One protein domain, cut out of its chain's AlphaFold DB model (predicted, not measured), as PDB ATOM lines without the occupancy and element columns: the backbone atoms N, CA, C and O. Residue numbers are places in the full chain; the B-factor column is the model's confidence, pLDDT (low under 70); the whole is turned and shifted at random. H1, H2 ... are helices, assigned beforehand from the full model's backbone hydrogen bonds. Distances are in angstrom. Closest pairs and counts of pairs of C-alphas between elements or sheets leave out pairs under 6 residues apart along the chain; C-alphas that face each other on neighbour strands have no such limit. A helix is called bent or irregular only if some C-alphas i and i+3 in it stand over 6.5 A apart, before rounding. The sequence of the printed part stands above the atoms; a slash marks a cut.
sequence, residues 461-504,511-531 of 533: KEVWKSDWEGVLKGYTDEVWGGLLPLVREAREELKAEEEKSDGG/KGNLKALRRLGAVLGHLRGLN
ATOM      1  N   LYS A 461     131.198 117.444 109.809       79.00
ATOM      2  CA  LYS A 461     130.472 116.235 109.382       79.00
ATOM      3  C   LYS A 461     129.796 116.412 108.019       79.00
ATOM      4  O   LYS A 461     129.783 115.466 107.239       79.00
ATOM      5  N   GLU A 462     129.250 117.593 107.735       82.94
ATOM      6  CA  GLU A 462     128.639 117.905 106.432       82.94
ATOM      7  C   GLU A 462     129.694 117.981 105.330       82.94
ATOM      8  O   GLU A 462     129.526 117.333 104.303       82.94
ATOM      9  N   VAL A 463     130.815 118.674 105.576       87.31
ATOM     10  CA  VAL A 463     131.944 118.738 104.631       87.31
ATOM     11  C   VAL A 463     132.459 117.331 104.323       87.31
ATOM     12  O   VAL A 463     132.441 116.913 103.173       87.31
ATOM     13  N   TRP A 464     132.780 116.541 105.352       87.19
ATOM     14  CA  TRP A 464     133.260 115.167 105.174       87.19
ATOM     15  C   TRP A 464     132.262 114.259 104.430       87.19
ATOM     16  O   TRP A 464     132.676 113.444 103.607       87.19
ATOM     17  N   LYS A 465     130.947 114.406 104.666       87.56
ATOM     18  CA  LYS A 465     129.915 113.714 103.869       87.56
ATOM     19  C   LYS A 465     129.971 114.131 102.397       87.56
ATOM     20  O   LYS A 465     129.972 113.256 101.536       87.56
ATOM     21  N   SER A 466     130.013 115.435 102.111       90.12
ATOM     22  CA  SER A 466     130.085 115.966 100.742       90.12
ATOM     23  C   SER A 466     131.342 115.501 100.008       90.12
ATOM     24  O   SER A 466     131.273 115.170  98.824       90.12
ATOM     25  N   ASP A 467     132.470 115.412 100.713       90.88
ATOM     26  CA  ASP A 467     133.734 114.930 100.163       90.88
ATOM     27  C   ASP A 467     133.619 113.457  99.730       90.88
ATOM     28  O   ASP A 467     133.956 113.099  98.595       90.88
ATOM     29  N   TRP A 468     133.059 112.606 100.596       92.38
ATOM     30  CA  TRP A 468     132.784 111.201 100.280       92.38
ATOM     31  C   TRP A 468     131.756 111.025  99.167       92.38
ATOM     32  O   TRP A 468     131.939 110.176  98.297       92.38
ATOM     33  N   GLU A 469     130.699 111.829  99.151       92.00
ATOM     34  CA  GLU A 469     129.695 111.803  98.091       92.00
ATOM     35  C   GLU A 469     130.306 112.180  96.730       92.00
ATOM     36  O   GLU A 469     130.009 111.541  95.719       92.00
ATOM     37  N   GLY A 470     131.222 113.156  96.708       91.56
ATOM     38  CA  GLY A 470     132.003 113.531  95.530       91.56
ATOM     39  C   GLY A 470     132.863 112.382  94.999       91.56
ATOM     40  O   GLY A 470     132.831 112.101  93.800       91.56
ATOM     41  N   VAL A 471     133.569 111.662  95.879       90.75
ATOM     42  CA  VAL A 471     134.342 110.459  95.510       90.75
ATOM     43  C   VAL A 471     133.419 109.348  94.990       90.75
ATOM     44  O   VAL A 471     133.649 108.801  93.912       90.75
ATOM     45  N   LEU A 472     132.338 109.040  95.711       90.88
ATOM     46  CA  LEU A 472     131.408 107.957  95.372       90.88
ATOM     47  C   LEU A 472     130.611 108.215  94.083       90.88
ATOM     48  O   LEU A 472     130.200 107.246  93.441       90.88
ATOM     49  N   LYS A 473     130.378 109.481  93.703       90.44
ATOM     50  CA  LYS A 473     129.713 109.873  92.444       90.44
ATOM     51  C   LYS A 473     130.681 110.137  91.287       90.44
ATOM     52  O   LYS A 473     130.280 109.987  90.138       90.44
ATOM     53  N   GLY A 474     131.916 110.561  91.568       87.38
ATOM     54  CA  GLY A 474     132.891 110.961  90.547       87.38
ATOM     55  C   GLY A 474     133.480 109.795  89.751       87.38
ATOM     56  O   GLY A 474     133.806 109.959  88.577       87.38
ATOM     57  N   TYR A 475     133.582 108.616  90.366       88.62
ATOM     58  CA  TYR A 475     134.080 107.403  89.721       88.62
ATOM     59  C   TYR A 475     132.931 106.501  89.268       88.62
ATOM     60  O   TYR A 475     132.056 106.147  90.065       88.62
ATOM     61  N   THR A 476     132.956 106.103  87.992       85.44
ATOM     62  CA  THR A 476     132.019 105.122  87.437       85.44
ATOM     63  C   THR A 476     132.199 103.763  88.107       85.44
ATOM     64  O   THR A 476     133.282 103.414  88.578       85.44
ATOM     65  N   ASP A 477     131.131 102.970  88.110       85.19
ATOM     66  CA  ASP A 477     131.104 101.617  88.680       85.19
ATOM     67  C   ASP A 477     132.193 100.688  88.081       85.19
ATOM     68  O   ASP A 477     132.651  99.760  88.744       85.19
ATOM     69  N   GLU A 478     132.683 100.991  86.873       86.44
ATOM     70  CA  GLU A 478     133.815 100.322  86.215       86.44
ATOM     71  C   GLU A 478     135.158 100.533  86.938       86.44
ATOM     72  O   GLU A 478     135.922  99.582  87.087       86.44
ATOM     73  N   VAL A 479     135.444 101.750  87.424       91.00
ATOM     74  CA  VAL A 479     136.718 102.081  88.099       91.00
ATOM     75  C   VAL A 479     136.833 101.373  89.450       91.00
ATOM     76  O   VAL A 479     137.927 101.021  89.885       91.00
ATOM     77  N   TRP A 480     135.699 101.127  90.106       91.88
ATOM     78  CA  TRP A 480     135.657 100.428  91.388       91.88
ATOM     79  C   TRP A 480     135.933  98.926  91.262       91.88
ATOM     80  O   TRP A 480     136.423  98.324  92.218       91.88
ATOM     81  N   GLY A 481     135.647  98.313  90.107       94.00
ATOM     82  CA  GLY A 481     135.922  96.899  89.839       94.00
ATOM     83  C   GLY A 481     135.428  95.973  90.959       94.00
ATOM     84  O   GLY A 481     134.237  95.915  91.264       94.00
ATOM     85  N   GLY A 482     136.355  95.268  91.615       94.69
ATOM     86  CA  GLY A 482     136.048  94.374  92.740       94.69
ATOM     87  C   GLY A 482     135.518  95.066  94.008       94.69
ATOM     88  O   GLY A 482     134.905  94.401  94.837       94.69
ATOM     89  N   LEU A 483     135.700  96.383  94.161       95.38
ATOM     90  CA  LEU A 483     135.191  97.162  95.300       95.38
ATOM     91  C   LEU A 483     133.724  97.587  95.138       95.38
ATOM     92  O   LEU A 483     133.146  98.134  96.075       95.38
ATOM     93  N   LEU A 484     133.090  97.314  93.990       95.25
ATOM     94  CA  LEU A 484     131.700  97.695  93.723       95.25
ATOM     95  C   LEU A 484     130.685  97.264  94.811       95.25
ATOM     96  O   LEU A 484     129.782  98.051  95.109       95.25
ATOM     97  N   PRO A 485     130.773  96.071  95.445       95.94
ATOM     98  CA  PRO A 485     129.880  95.712  96.549       95.94
ATOM     99  C   PRO A 485     130.009  96.674  97.736       95.94
ATOM    100  O   PRO A 485     129.002  97.228  98.170       95.94
ATOM    101  N   LEU A 486     131.242  96.948  98.167       96.00
ATOM    102  CA  LEU A 486     131.557  97.837  99.287       96.00
ATOM    103  C   LEU A 486     131.179  99.298  98.995       96.00
ATOM    104  O   LEU A 486     130.703 100.014  99.869       96.00
ATOM    105  N   VAL A 487     131.346  99.737  97.744       96.25
ATOM    106  CA  VAL A 487     130.959 101.078  97.278       96.25
ATOM    107  C   VAL A 487     129.439 101.259  97.278       96.25
ATOM    108  O   VAL A 487     128.957 102.337  97.619       96.25
ATOM    109  N   ARG A 488     128.662 100.219  96.940       95.25
ATOM    110  CA  ARG A 488     127.192 100.256  97.059       95.25
ATOM    111  C   ARG A 488     126.749 100.307  98.518       95.25
ATOM    112  O   ARG A 488     125.957 101.178  98.852       95.25
ATOM    113  N   GLU A 489     127.319  99.463  99.374       95.75
ATOM    114  CA  GLU A 489     127.046  99.466 100.818       95.75
ATOM    115  C   GLU A 489     127.371 100.843 101.437       95.75
ATOM    116  O   GLU A 489     126.539 101.430 102.121       95.75
ATOM    117  N   ALA A 490     128.513 101.446 101.086       95.25
ATOM    118  CA  ALA A 490     128.889 102.792 101.522       95.25
ATOM    119  C   ALA A 490     127.950 103.902 100.992       95.25
ATOM    120  O   ALA A 490     127.675 104.867 101.708       95.25
ATOM    121  N   ARG A 491     127.428 103.779  99.758       94.75
ATOM    122  CA  ARG A 491     126.393 104.685  99.212       94.75
ATOM    123  C   ARG A 491     125.059 104.534  99.966       94.75
ATOM    124  O   ARG A 491     124.393 105.537 100.214       94.75
ATOM    125  N   GLU A 492     124.675 103.313 100.342       94.75
ATOM    126  CA  GLU A 492     123.456 103.026 101.114       94.75
ATOM    127  C   GLU A 492     123.558 103.540 102.560       94.75
ATOM    128  O   GLU A 492     122.650 104.236 103.021       94.75
ATOM    129  N   GLU A 493     124.686 103.302 103.239       93.19
ATOM    130  CA  GLU A 493     124.997 103.864 104.563       93.19
ATOM    131  C   GLU A 493     124.918 105.399 104.570       93.19
ATOM    132  O   GLU A 493     124.285 105.991 105.448       93.19
ATOM    133  N   LEU A 494     125.533 106.059 103.579       92.12
ATOM    134  CA  LEU A 494     125.579 107.521 103.500       92.12
ATOM    135  C   LEU A 494     124.181 108.118 103.265       92.12
ATOM    136  O   LEU A 494     123.841 109.121 103.896       92.12
ATOM    137  N   LYS A 495     123.346 107.465 102.444       92.12
ATOM    138  CA  LYS A 495     121.943 107.849 102.214       92.12
ATOM    139  C   LYS A 495     121.072 107.649 103.459       92.12
ATOM    140  O   LYS A 495     120.303 108.538 103.810       92.12
ATOM    141  N   ALA A 496     121.221 106.531 104.170       91.25
ATOM    142  CA  ALA A 496     120.504 106.295 105.426       91.25
ATOM    143  C   ALA A 496     120.870 107.340 106.501       91.25
ATOM    144  O   ALA A 496     120.018 107.794 107.263       91.25
ATOM    145  N   GLU A 497     122.133 107.766 106.534       89.62
ATOM    146  CA  GLU A 497     122.643 108.809 107.429       89.62
ATOM    147  C   GLU A 497     122.254 110.238 106.986       89.62
ATOM    148  O   GLU A 497     122.315 111.179 107.782       89.62
ATOM    149  N   GLU A 498     121.871 110.448 105.723       87.62
ATOM    150  CA  GLU A 498     121.236 111.680 105.229       87.62
ATOM    151  C   GLU A 498     119.763 111.737 105.659       87.62
ATOM    152  O   GLU A 498     119.370 112.684 106.343       87.62
ATOM    153  N   GLU A 499     118.993 110.678 105.387       88.94
ATOM    154  CA  GLU A 499     117.576 110.552 105.766       88.94
ATOM    155  C   GLU A 499     117.358 110.691 107.288       88.94
ATOM    156  O   GLU A 499     116.401 111.331 107.723       88.94
ATOM    157  N   LYS A 500     118.282 110.177 108.115       85.62
ATOM    158  CA  LYS A 500     118.277 110.395 109.575       85.62
ATOM    159  C   LYS A 500     118.544 111.844 109.994       85.62
ATOM    160  O   LYS A 500     118.060 112.267 111.041       85.62
ATOM    161  N   SER A 501     119.336 112.601 109.231       75.44
ATOM    162  CA  SER A 501     119.804 113.931 109.654       75.44
ATOM    163  C   SER A 501     118.744 115.032 109.537       75.44
ATOM    164  O   SER A 501     118.758 115.968 110.336       75.44
ATOM    165  N   ASP A 502     117.777 114.872 108.629       74.88
ATOM    166  CA  ASP A 502     116.625 115.778 108.482       74.88
ATOM    167  C   ASP A 502     115.609 115.605 109.644       74.88
ATOM    168  O   ASP A 502     114.828 116.497 109.977       74.88
ATOM    169  N   GLY A 503     115.679 114.464 110.345       72.81
ATOM    170  CA  GLY A 503     114.815 114.042 111.455       72.81
ATOM    171  C   GLY A 503     115.080 114.672 112.832       72.81
ATOM    172  O   GLY A 503     114.722 114.069 113.836       72.81
ATOM    173  N   GLY A 504     115.674 115.867 112.904       60.06
ATOM    174  CA  GLY A 504     115.632 116.750 114.082       60.06
ATOM    175  C   GLY A 504     116.350 116.307 115.375       60.06
ATOM    176  O   GLY A 504     115.796 115.594 116.203       60.06
ATOM    177  N   LYS A 511     128.174 107.799 114.524       58.88
ATOM    178  CA  LYS A 511     129.369 107.590 113.670       58.88
ATOM    179  C   LYS A 511     129.782 106.106 113.587       58.88
ATOM    180  O   LYS A 511     130.443 105.707 112.631       58.88
ATOM    181  N   GLY A 512     129.363 105.290 114.559       59.72
ATOM    182  CA  GLY A 512     129.543 103.838 114.569       59.72
ATOM    183  C   GLY A 512     128.830 103.066 113.448       59.72
ATOM    184  O   GLY A 512     129.263 101.954 113.161       59.72
ATOM    185  N   ASN A 513     127.819 103.635 112.775       73.19
ATOM    186  CA  ASN A 513     127.041 102.939 111.734       73.19
ATOM    187  C   ASN A 513     127.601 103.071 110.306       73.19
ATOM    188  O   ASN A 513     127.108 102.399 109.411       73.19
ATOM    189  N   LEU A 514     128.634 103.892 110.076       90.25
ATOM    190  CA  LEU A 514     129.287 104.012 108.763       90.25
ATOM    191  C   LEU A 514     130.449 103.011 108.671       90.25
ATOM    192  O   LEU A 514     131.618 103.364 108.865       90.25
ATOM    193  N   LYS A 515     130.131 101.723 108.539       94.00
ATOM    194  CA  LYS A 515     131.080 100.604 108.577       94.00
ATOM    195  C   LYS A 515     131.709 100.368 107.203       94.00
ATOM    196  O   LYS A 515     132.938 100.334 107.104       94.00
ATOM    197  N   ALA A 516     130.898 100.283 106.155       94.56
ATOM    198  CA  ALA A 516     131.347 100.166 104.774       94.56
ATOM    199  C   ALA A 516     132.156 101.390 104.339       94.56
ATOM    200  O   ALA A 516     133.226 101.237 103.749       94.56
ATOM    201  N   LEU A 517     131.730 102.601 104.720       93.94
ATOM    202  CA  LEU A 517     132.476 103.826 104.407       93.94
ATOM    203  C   LEU A 517     133.867 103.856 105.078       93.94
ATOM    204  O   LEU A 517     134.847 104.268 104.457       93.94
ATOM    205  N   ARG A 518     133.996 103.352 106.318       92.44
ATOM    206  CA  ARG A 518     135.302 103.200 106.997       92.44
ATOM    207  C   ARG A 518     136.176 102.123 106.352       92.44
ATOM    208  O   ARG A 518     137.363 102.364 106.148       92.44
ATOM    209  N   ARG A 519     135.599 100.971 105.990       94.75
ATOM    210  CA  ARG A 519     136.293  99.903 105.246       94.75
ATOM    211  C   ARG A 519     136.809 100.421 103.892       94.75
ATOM    212  O   ARG A 519     137.972 100.204 103.565       94.75
ATOM    213  N   LEU A 520     135.997 101.182 103.156       94.75
ATOM    214  CA  LEU A 520     136.383 101.816 101.891       94.75
ATOM    215  C   LEU A 520     137.507 102.849 102.085       94.75
ATOM    216  O   LEU A 520     138.468 102.861 101.317       94.75
ATOM    217  N   GLY A 521     137.433 103.662 103.144       92.50
ATOM    218  CA  GLY A 521     138.499 104.585 103.546       92.50
ATOM    219  C   GLY A 521     139.830 103.896 103.843       92.50
ATOM    220  O   GLY A 521     140.866 104.356 103.367       92.50
ATOM    221  N   ALA A 522     139.813 102.768 104.558       93.38
ATOM    222  CA  ALA A 522     141.019 101.988 104.837       93.38
ATOM    223  C   ALA A 522     141.656 101.426 103.550       93.38
ATOM    224  O   ALA A 522     142.865 101.554 103.358       93.38
ATOM    225  N   VAL A 523     140.846 100.876 102.635       93.88
ATOM    226  CA  VAL A 523     141.324 100.363 101.338       93.88
ATOM    227  C   VAL A 523     141.926 101.482 100.481       93.88
ATOM    228  O   VAL A 523     143.036 101.333  99.971       93.88
ATOM    229  N   LEU A 524     141.242 102.623 100.350       91.69
ATOM    230  CA  LEU A 524     141.740 103.765  99.573       91.69
ATOM    231  C   LEU A 524     142.999 104.394 100.191       91.69
ATOM    232  O   LEU A 524     143.913 104.777  99.459       91.69
ATOM    233  N   GLY A 525     143.085 104.452 101.522       92.00
ATOM    234  CA  GLY A 525     144.293 104.874 102.232       92.00
ATOM    235  C   GLY A 525     145.484 103.955 101.949       92.00
ATOM    236  O   GLY A 525     146.575 104.438 101.647       92.00
ATOM    237  N   HIS A 526     145.267 102.636 101.957       92.31
ATOM    238  CA  HIS A 526     146.309 101.656 101.648       92.31
ATOM    239  C   HIS A 526     146.788 101.756 100.189       92.31
ATOM    240  O   HIS A 526     147.991 101.792  99.939       92.31
ATOM    241  N   LEU A 527     145.866 101.907  99.230       85.75
ATOM    242  CA  LEU A 527     146.200 102.129  97.817       85.75
ATOM    243  C   LEU A 527     146.994 103.428  97.589       85.75
ATOM    244  O   LEU A 527     147.862 103.460  96.721       85.75
ATOM    245  N   ARG A 528     146.751 104.484  98.381       78.44
ATOM    246  CA  ARG A 528     147.563 105.714  98.334       78.44
ATOM    247  C   ARG A 528     148.961 105.500  98.917       78.44
ATOM    248  O   ARG A 528     149.921 105.990  98.334       78.44
ATOM    249  N   GLY A 529     149.085 104.759 100.020       78.06
ATOM    250  CA  GLY A 529     150.379 104.420 100.629       78.06
ATOM    251  C   GLY A 529     151.270 103.545  99.738       78.06
ATOM    252  O   GLY A 529     152.489 103.676  99.778       78.06
ATOM    253  N   LEU A 530     150.670 102.709  98.885       69.50
ATOM    254  CA  LEU A 530     151.377 101.907  97.879       69.50
ATOM    255  C   LEU A 530     151.924 102.728  96.698       69.50
ATOM    256  O   LEU A 530     152.777 102.232  95.971       69.50
ATOM    257  N   ASN A 531     151.456 103.965  96.503       52.31
ATOM    258  CA  ASN A 531     151.787 104.802  95.345       52.31
ATOM    259  C   ASN A 531     152.839 105.887  95.673       52.31
ATOM    260  O   ASN A 531     152.854 106.951  95.056       52.31
TER     261      ASN A 531
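This is residues 461 to 504 and 511 to 531 of the 533 residues of an uncharacterized protein of Botryotinia fuckeliana (strain B05.10) (UniProt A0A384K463). A long helix with a hooked start, H2, has two shorter helices packed on its middle stretch: H1 folds back on it as one half of a helical hairpin, and H3 packs on it with its first part alone, residues 515 to 520, and runs away from it at a steep tilt. The far ends of the whole stick out, residues 499 to 504 at one end and residues 524 to 531, mostly the later part of H3, at the other. The printed part has 65 residues with three named helices in the order H1, H2, H3 and no named strand, and its class is all helix. By its radius of gyration of the C-alphas, 12.3 A, it is compact, yet its outline is elongated, with spans of 42 by 22 by 18 A.

H1 holds residues 461 to 474, from C-alpha 461 at (130.472, 116.235, 109.382), and is 19.7 A long. H2 holds residues 477 to 499, from C-alpha 477 at (131.104, 101.617, 88.680), and is 23.6 A from first to last C-alpha. It is irregular, with C-alphas 479 and 482 9.0 A apart, and has a kink of 103 degrees near residue 484. H3 holds residues 515 to 529, is 21.2 A long and ends with C-alpha 529 at (150.379, 104.420, 100.629).

H1 and H2 form a helical hairpin, joined by a tight link of 2 residues. They touch, and the closest C-alphas, those of Leu 472 and Arg 491, are 7.1 A apart. They run opposite ways at a shallow tilt of 33 degrees, only just short of steep. H2 touches H1 with residues 487 to 494 alone. H2 touches H3 with residues 486 to 494 alone, and H3 touches H2 with residues 515 to 520 alone. The closest C-alphas of H2 and H3, those of Ala 490 and Leu 517, are 4.7 A apart. H2 and H3 run opposite ways at a steep tilt of 42 degrees. H1 and H3 are apart, but only just, with their closest C-alphas 8.5 A from each other. In H1 and H3 every O i to N i+4 pair is within hydrogen-bond range, while in H2 13 of 19 are.

The two C-alphas farthest apart, those of Gly 504 and Asn 531, are 42.4 A from each other. Without the stretches that stand free, residues 499 to 504 and 524 to 531, the body spans 28 by 19 by 19 A. Residues 505 to 510 are not printed, and C-alphas 504 and 511 are 16.5 A apart across this cut, which lies in the link from H2 to H3. The mean pLDDT of the printed part is 87.4, and the model's confidence is low, under 70, at residue 504, residues 511 to 512 and residues 530 to 531.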